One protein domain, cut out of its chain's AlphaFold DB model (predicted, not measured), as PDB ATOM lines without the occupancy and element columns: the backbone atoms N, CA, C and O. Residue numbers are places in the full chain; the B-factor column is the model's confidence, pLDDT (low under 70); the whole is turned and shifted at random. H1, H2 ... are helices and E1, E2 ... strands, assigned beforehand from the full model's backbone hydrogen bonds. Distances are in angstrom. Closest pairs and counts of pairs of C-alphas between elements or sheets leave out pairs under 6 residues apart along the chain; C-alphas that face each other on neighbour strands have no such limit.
ATOM      1  N   LEU A 669     103.453 161.349 137.876       93.12
ATOM      2  CA  LEU A 669     103.732 161.211 136.445       93.12
ATOM      3  C   LEU A 669     102.764 161.996 135.547       93.12
ATOM      4  O   LEU A 669     102.969 162.036 134.341       93.12
ATOM      5  N   LYS A 670     101.722 162.649 136.084       89.81
ATOM      6  CA  LYS A 670     100.620 163.243 135.291       89.81
ATOM      7  C   LYS A 670     101.063 164.114 134.106       89.81
ATOM      8  O   LYS A 670     100.378 164.148 133.091       89.81
ATOM      9  N   ASN A 671     102.170 164.837 134.259       91.56
ATOM     10  CA  ASN A 671     102.686 165.765 133.250       91.56
ATOM     11  C   ASN A 671     103.989 165.274 132.616       91.56
ATOM     12  O   ASN A 671     104.727 166.078 132.048       91.56
ATOM     13  N   ALA A 672     104.308 163.992 132.774       95.88
ATOM     14  CA  ALA A 672     105.555 163.464 132.280       95.88
ATOM     15  C   ALA A 672     105.536 163.367 130.748       95.88
ATOM     16  O   ALA A 672     104.508 163.021 130.155       95.88
ATOM     17  N   THR A 673     106.668 163.650 130.099       96.62
ATOM     18  CA  THR A 673     106.778 163.644 128.631       96.62
ATOM     19  C   THR A 673     108.101 163.079 128.116       96.62
ATOM     20  O   THR A 673     109.146 163.197 128.757       96.62
ATOM     21  N   ILE A 674     108.047 162.512 126.909       97.31
ATOM     22  CA  ILE A 674     109.198 162.154 126.076       97.31
ATOM     23  C   ILE A 674     109.170 163.041 124.834       97.31
ATOM     24  O   ILE A 674     108.143 163.131 124.164       97.31
ATOM     25  N   GLN A 675     110.303 163.658 124.507       96.94
ATOM     26  CA  GLN A 675     110.509 164.419 123.275       96.94
ATOM     27  C   GLN A 675     111.803 163.966 122.600       96.94
ATOM     28  O   GLN A 675     112.875 164.030 123.204       96.94
ATOM     29  N   ILE A 676     111.706 163.526 121.346       95.62
ATOM     30  CA  ILE A 676     112.835 163.016 120.564       95.62
ATOM     31  C   ILE A 676     112.885 163.721 119.212       95.62
ATOM     32  O   ILE A 676     111.903 163.710 118.470       95.62
ATOM     33  N   GLY A 677     114.040 164.304 118.882       93.56
ATOM     34  CA  GLY A 677     114.260 164.990 117.606       93.56
ATOM     35  C   GLY A 677     114.268 164.035 116.412       93.56
ATOM     36  O   GLY A 677     113.476 164.207 115.492       93.56
ATOM     37  N   LEU A 678     115.121 163.010 116.427       92.38
ATOM     38  CA  LEU A 678     115.169 161.974 115.387       92.38
ATOM     39  C   LEU A 678     115.361 160.586 116.004       92.38
ATOM     40  O   LEU A 678     116.330 160.360 116.728       92.38
ATOM     41  N   VAL A 679     114.477 159.650 115.667       91.19
ATOM     42  CA  VAL A 679     114.591 158.228 116.007       91.19
ATOM     43  C   VAL A 679     115.221 157.497 114.823       91.19
ATOM     44  O   VAL A 679     114.533 157.179 113.867       91.19
ATOM     45  N   GLY A 680     116.531 157.266 114.819       87.88
ATOM     46  CA  GLY A 680     117.215 156.551 113.731       87.88
ATOM     47  C   GLY A 680     117.291 155.036 113.936       87.88
ATOM     48  O   GLY A 680     117.065 154.282 112.994       87.88
ATOM     49  N   GLY A 681     117.623 154.578 115.146       81.75
ATOM     50  CA  GLY A 681     117.790 153.149 115.447       81.75
ATOM     51  C   GLY A 681     116.473 152.369 115.566       81.75
ATOM     52  O   GLY A 681     115.382 152.946 115.548       81.75
ATOM     53  N   PHE A 682     116.584 151.049 115.701       85.12
ATOM     54  CA  PHE A 682     115.458 150.114 115.798       85.12
ATOM     55  C   PHE A 682     115.163 149.724 117.252       85.12
ATOM     56  O   PHE A 682     115.972 149.979 118.137       85.12
ATOM     57  N   GLU A 683     113.994 149.128 117.503       87.94
ATOM     58  CA  GLU A 683     113.658 148.523 118.811       87.94
ATOM     59  C   GLU A 683     113.766 149.506 119.993       87.94
ATOM     60  O   GLU A 683     114.205 149.184 121.091       87.94
ATOM     61  N   ASN A 684     113.345 150.751 119.758       90.25
ATOM     62  CA  ASN A 684     113.269 151.783 120.786       90.25
ATOM     63  C   ASN A 684     111.843 151.862 121.334       90.25
ATOM     64  O   ASN A 684     110.901 152.048 120.562       90.25
ATOM     65  N   TYR A 685     111.676 151.765 122.652       91.94
ATOM     66  CA  TYR A 685     110.361 151.688 123.288       91.94
ATOM     67  C   TYR A 685     110.144 152.811 124.296       91.94
ATOM     68  O   TYR A 685     110.983 153.062 125.163       91.94
ATOM     69  N   ALA A 686     108.971 153.437 124.235       94.56
ATOM     70  CA  ALA A 686     108.410 154.137 125.380       94.56
ATOM     71  C   ALA A 686     107.714 153.119 126.297       94.56
ATOM     72  O   ALA A 686     106.937 152.284 125.829       94.56
ATOM     73  N   HIS A 687     107.997 153.198 127.594       94.31
ATOM     74  CA  HIS A 687     107.501 152.283 128.617       94.31
ATOM     75  C   HIS A 687     106.775 153.057 129.720       94.31
ATOM     76  O   HIS A 687     107.250 154.101 130.152       94.31
ATOM     77  N   LEU A 688     105.641 152.558 130.199       92.50
ATOM     78  CA  LEU A 688     105.019 153.022 131.440       92.50
ATOM     79  C   LEU A 688     105.216 151.943 132.502       92.50
ATOM     80  O   LEU A 688     104.694 150.845 132.321       92.50
ATOM     81  N   GLU A 689     105.927 152.266 133.586       88.56
ATOM     82  CA  GLU A 689     106.197 151.353 134.701       88.56
ATOM     83  C   GLU A 689     105.391 151.763 135.941       88.56
ATOM     84  O   GLU A 689     105.526 152.874 136.461       88.56
ATOM     85  N   CYS A 690     104.552 150.854 136.436       85.44
ATOM     86  CA  CYS A 690     103.782 151.038 137.660       85.44
ATOM     87  C   CYS A 690     104.065 149.887 138.626       85.44
ATOM     88  O   CYS A 690     103.785 148.734 138.309       85.44
ATOM     89  N   ASP A 691     104.554 150.188 139.832       83.12
ATOM     90  CA  ASP A 691     104.779 149.167 140.868       83.12
ATOM     91  C   ASP A 691     103.533 148.889 141.729       83.12
ATOM     92  O   ASP A 691     103.398 147.812 142.316       83.12
ATOM     93  N   PHE A 692     102.620 149.866 141.831       85.06
ATOM     94  CA  PHE A 692     101.496 149.858 142.776       85.06
ATOM     95  C   PHE A 692     100.181 150.284 142.098       85.06
ATOM     96  O   PHE A 692      99.905 151.481 142.050       85.06
ATOM     97  N   PRO A 693      99.356 149.355 141.583       84.19
ATOM     98  CA  PRO A 693      99.645 147.928 141.400       84.19
ATOM     99  C   PRO A 693     100.693 147.698 140.301       84.19
ATOM    100  O   PRO A 693     100.943 148.589 139.490       84.19
ATOM    101  N   ARG A 694     101.247 146.479 140.236       86.88
ATOM    102  CA  ARG A 694     102.133 146.078 139.137       86.88
ATOM    103  C   ARG A 694     101.391 146.146 137.804       86.88
ATOM    104  O   ARG A 694     100.431 145.407 137.591       86.88
ATOM    105  N   TYR A 695     101.849 147.024 136.924       88.00
ATOM    106  CA  TYR A 695     101.327 147.203 135.577       88.00
ATOM    107  C   TYR A 695     102.418 147.781 134.677       88.00
ATOM    108  O   TYR A 695     103.214 148.608 135.116       88.00
ATOM    109  N   SER A 696     102.431 147.361 133.415       89.38
ATOM    110  CA  SER A 696     103.378 147.862 132.427       89.38
ATOM    111  C   SER A 696     102.740 147.993 131.051       89.38
ATOM    112  O   SER A 696     101.968 147.122 130.643       89.38
ATOM    113  N   GLN A 697     103.115 149.033 130.310       92.69
ATOM    114  CA  GLN A 697     102.700 149.237 128.920       92.69
ATOM    115  C   GLN A 697     103.909 149.603 128.054       92.69
ATOM    116  O   GLN A 697     104.745 150.393 128.481       92.69
ATOM    117  N   ASN A 698     103.970 149.062 126.834       93.19
ATOM    118  CA  ASN A 698     105.028 149.318 125.853       93.19
ATOM    119  C   ASN A 698     104.469 149.989 124.598       93.19
ATOM    120  O   ASN A 698     103.379 149.643 124.141       93.19
ATOM    121  N   MET A 699     105.247 150.889 124.004       93.25
ATOM    122  CA  MET A 699     104.966 151.511 122.713       93.25
ATOM    123  C   MET A 699     106.255 151.611 121.895       93.25
ATOM    124  O   MET A 699     107.213 152.245 122.330       93.25
ATOM    125  N   LEU A 700     106.277 150.988 120.714       91.44
ATOM    126  CA  LEU A 700     107.416 151.053 119.795       91.44
ATOM    127  C   LEU A 700     107.492 152.436 119.130       91.44
ATOM    128  O   LEU A 700     106.489 152.947 118.631       91.44
ATOM    129  N   LEU A 701     108.689 153.015 119.092       90.44
ATOM    130  CA  LEU A 701     108.973 154.281 118.423       90.44
ATOM    131  C   LEU A 701     109.353 154.036 116.959       90.44
ATOM    132  O   LEU A 701     110.203 153.201 116.652       90.44
ATOM    133  N   LEU A 702     108.729 154.781 116.047       86.56
ATOM    134  CA  LEU A 702     108.950 154.621 114.611       86.56
ATOM    135  C   LEU A 702     110.301 155.213 114.187       86.56
ATOM    136  O   LEU A 702     110.559 156.397 114.402       86.56
ATOM    137  N   SER A 703     111.127 154.400 113.522       86.19
ATOM    138  CA  SER A 703     112.388 154.856 112.928       86.19
ATOM    139  C   SER A 703     112.149 155.868 111.791       86.19
ATOM    140  O   SER A 703     111.153 155.809 111.068       86.19
ATOM    141  N   GLY A 704     113.072 156.816 111.642       85.12
ATOM    142  CA  GLY A 704     113.075 157.894 110.655       85.12
ATOM    143  C   GLY A 704     112.226 159.119 111.003       85.12
ATOM    144  O   GLY A 704     112.164 160.038 110.188       85.12
ATOM    145  N   LYS A 705     111.579 159.166 112.174       86.25
ATOM    146  CA  LYS A 705     110.691 160.268 112.584       86.25
ATOM    147  C   LYS A 705     111.125 160.906 113.904       86.25
ATOM    148  O   LYS A 705     111.883 160.323 114.677       86.25
ATOM    149  N   SER A 706     110.627 162.112 114.166       91.44
ATOM    150  CA  SER A 706     110.559 162.658 115.525       91.44
ATOM    151  C   SER A 706     109.503 161.902 116.332       91.44
ATOM    152  O   SER A 706     108.586 161.319 115.754       91.44
ATOM    153  N   ALA A 707     109.617 161.909 117.659       92.00
ATOM    154  CA  ALA A 707     108.625 161.276 118.525       92.00
ATOM    155  C   ALA A 707     108.294 162.155 119.732       92.00
ATOM    156  O   ALA A 707     109.188 162.670 120.406       92.00
ATOM    157  N   CYS A 708     107.003 162.280 120.027       94.19
ATOM    158  CA  CYS A 708     106.488 162.874 121.252       94.19
ATOM    159  C   CYS A 708     105.560 161.859 121.925       94.19
ATOM    160  O   CYS A 708     104.592 161.400 121.319       94.19
ATOM    161  N   VAL A 709     105.854 161.485 123.170       95.06
ATOM    162  CA  VAL A 709     105.011 160.563 123.946       95.06
ATOM    163  C   VAL A 709     104.633 161.229 125.257       95.06
ATOM    164  O   VAL A 709     105.473 161.832 125.930       95.06
ATOM    165  N   ARG A 710     103.361 161.119 125.631       94.31
ATOM    166  CA  ARG A 710     102.825 161.632 126.895       94.31
ATOM    167  C   ARG A 710     101.956 160.585 127.571       94.31
ATOM    168  O   ARG A 710     101.571 159.582 126.970       94.31
ATOM    169  N   LEU A 711     101.624 160.856 128.826       93.38
ATOM    170  CA  LEU A 711     100.640 160.092 129.573       93.38
ATOM    171  C   LEU A 711      99.259 160.733 129.453       93.38
ATOM    172  O   LEU A 711      99.102 161.940 129.638       93.38
ATOM    173  N   GLU A 712      98.248 159.918 129.177       91.88
ATOM    174  CA  GLU A 712      96.844 160.322 129.239       91.88
ATOM    175  C   GLU A 712      96.102 159.548 130.337       91.88
ATOM    176  O   GLU A 712      96.565 158.484 130.757       91.88
ATOM    177  N   PRO A 713      94.965 160.060 130.848       90.50
ATOM    178  CA  PRO A 713      94.180 159.344 131.845       90.50
ATOM    179  C   PRO A 713      93.762 157.960 131.338       90.50
ATOM    180  O   PRO A 713      93.168 157.852 130.269       90.50
ATOM    181  N   ALA A 714      93.999 156.924 132.143       89.44
ATOM    182  CA  ALA A 714      93.632 155.554 131.793       89.44
ATOM    183  C   ALA A 714      92.108 155.366 131.653       89.44
ATOM    184  O   ALA A 714      91.304 156.163 132.171       89.44
ATOM    185  N   SER A 715      91.713 154.281 130.980       89.19
ATOM    186  CA  SER A 715      90.317 153.841 130.885       89.19
ATOM    187  C   SER A 715      89.689 153.614 132.269       89.19
ATOM    188  O   SER A 715      90.381 153.461 133.280       89.19
ATOM    189  N   GLN A 716      88.355 153.604 132.337       87.56
ATOM    190  CA  GLN A 716      87.641 153.399 133.600       87.56
ATOM    191  C   GLN A 716      87.987 152.044 134.248       87.56
ATOM    192  O   GLN A 716      88.246 151.996 135.446       87.56
ATOM    193  N   GLU A 717      88.118 150.986 133.445       87.19
ATOM    194  CA  GLU A 717      88.512 149.643 133.899       87.19
ATOM    195  C   GLU A 717      89.910 149.605 134.538       87.19
ATOM    196  O   GLU A 717      90.140 148.907 135.526       87.19
ATOM    197  N   LEU A 718      90.865 150.358 133.985       85.31
ATOM    198  CA  LEU A 718      92.222 150.450 134.529       85.31
ATOM    199  C   LEU A 718      92.248 151.277 135.821       85.31
ATOM    200  O   LEU A 718      92.918 150.899 136.785       85.31
ATOM    201  N   LYS A 719      91.450 152.348 135.890       84.38
ATOM    202  CA  LYS A 719      91.300 153.165 137.104       84.38
ATOM    203  C   LYS A 719      90.713 152.380 138.271       84.38
ATOM    204  O   LYS A 719      91.182 152.548 139.393       84.38
ATOM    205  N   GLU A 720      89.750 151.495 138.020       83.56
ATOM    206  CA  GLU A 720      89.188 150.597 139.042       83.56
ATOM    207  C   GLU A 720      90.235 149.637 139.624       83.56
ATOM    208  O   GLU A 720      90.130 149.232 140.780       83.56
ATOM    209  N   LYS A 721      91.291 149.334 138.860       81.44
ATOM    210  CA  LYS A 721      92.441 148.541 139.313       81.44
ATOM    211  C   LYS A 721      93.531 149.381 139.986       81.44
ATOM    212  O   LYS A 721      94.513 148.813 140.439       81.44
ATOM    213  N   GLY A 722      93.383 150.705 140.073       80.12
ATOM    214  CA  GLY A 722      94.390 151.608 140.643       80.12
ATOM    215  C   GLY A 722      95.474 152.061 139.657       80.12
ATOM    216  O   GLY A 722      96.517 152.541 140.091       80.12
ATOM    217  N   ILE A 723      95.241 151.914 138.348       86.06
ATOM    218  CA  ILE A 723      96.135 152.379 137.276       86.06
ATOM    219  C   ILE A 723      95.596 153.706 136.735       86.06
ATOM    220  O   ILE A 723      94.459 153.784 136.270       86.06
ATOM    221  N   TYR A 724      96.402 154.768 136.795       85.81
ATOM    222  CA  TYR A 724      95.919 156.125 136.505       85.81
ATOM    223  C   TYR A 724      96.190 156.609 135.079       85.81
ATOM    224  O   TYR A 724      95.461 157.482 134.595       85.81
ATOM    225  N   PHE A 725      97.201 156.055 134.409       91.25
ATOM    226  CA  PHE A 725      97.690 156.543 133.120       91.25
ATOM    227  C   PHE A 725      97.879 155.430 132.089       91.25
ATOM    228  O   PHE A 725      98.019 154.264 132.448       91.25
ATOM    229  N   GLN A 726      97.898 155.825 130.818       91.00
ATOM    230  CA  GLN A 726      98.305 155.008 129.676       91.00
ATOM    231  C   GLN A 726      99.142 155.851 128.699       91.00
ATOM    232  O   GLN A 726      99.053 157.083 128.697       91.00
ATOM    233  N   LEU A 727      99.971 155.193 127.888       92.94
ATOM    234  CA  LEU A 727     100.829 155.829 126.887       92.94
ATOM    235  C   LEU A 727     100.010 156.370 125.709       92.94
ATOM    236  O   LEU A 727      99.168 155.662 125.155       92.94
ATOM    237  N   LYS A 728     100.339 157.589 125.269       91.19
ATOM    238  CA  LYS A 728      99.799 158.221 124.061       91.19
ATOM    239  C   LYS A 728     100.920 158.837 123.225       91.19
ATOM    240  O   LYS A 728     101.687 159.655 123.735       91.19
ATOM    241  N   ALA A 729     100.982 158.485 121.943       85.94
ATOM    242  CA  ALA A 729     101.816 159.181 120.968       85.94
ATOM    243  C   ALA A 729     101.112 160.453 120.467       85.94
ATOM    244  O   ALA A 729      99.907 160.436 120.207       85.94
ATOM    245  N   GLU A 730     101.864 161.542 120.323       76.94
ATOM    246  CA  GLU A 730     101.469 162.711 119.534       76.94
ATOM    247  C   GLU A 730     102.235 162.648 118.203       76.94
ATOM    248  O   GLU A 730     103.457 162.478 118.215       76.94
ATOM    249  N   GLU A 731     101.506 162.722 117.083       55.06
ATOM    250  CA  GLU A 731     102.095 162.823 115.737       55.06
ATOM    251  C   GLU A 731     102.775 164.173 115.495       55.06
ATOM    252  O   GLU A 731     102.222 165.210 115.938       55.06
TER     253      GLU A 731
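This is residues 669 to 731 of the 731 residues of an uncharacterized protein of Helicobacter sp. CLO-3 (UniProt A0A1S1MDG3). Look for a slim sandwich, two sheets face to face: the strongly twisted sheet of E1, E4 and E5 and the hairpin of E2 and E3, with the short helix H1 at one end. The two sheets are only partly face to face: E5 comes close to both E2 and E3, with 4 pairs of C-alphas within 8 A in each case, while E1 is apart from E3 and only just apart from E2, their closest C-alphas 8.1 A from each other. The 63 printed residues hold five named strands and one named helix, in the order E1 E2 E3 E4 H1 E5; both sheets, E1 - E4 - E5 and E2 - E3, are antiparallel, and the class is mostly strand. The whole is only just compact, close to loose, with a radius of gyration of the C-alphas of 12.7 A and spans of 38 by 19 by 16 A, only just a rod.

Start at inner strand E4, residues 707 to 713: N 709 is 3.0 A from O 674 of E1, residues 673 to 679, and N 710 is 2.9 A from O 728 of E5, residues 725 to 730. In the hairpin of E2, residues 685 to 691, and E3, residues 694 to 700, N 688 and O 697 are 2.9 A apart. Between the sheets, whose planes stand 19 degrees apart, the closest C-alphas of E2 and E5 are those of Leu 688 and Leu 727, 6.8 A. H1, residues 716 to 720, is only just not on the larger sheet, with 4 pairs of C-alphas within 10 A; its O i to N i+4 pair is within hydrogen-bond range.

Find C-alpha 673 at (106.778, 163.644, 128.631), where E1 begins its 15.8 A. E2 measures 18.6 A, E3 20.7 A, E4 19.7 A and H1 6.3 A; E5 runs 15.4 A to C-alpha 730 at (101.469, 162.711, 119.534).

The two C-alphas farthest apart, Gly 680 and Glu 720, are 38.2 A apart. The printed part has no cut and no long link; pLDDT is under 70 at residue 731, the chain's last.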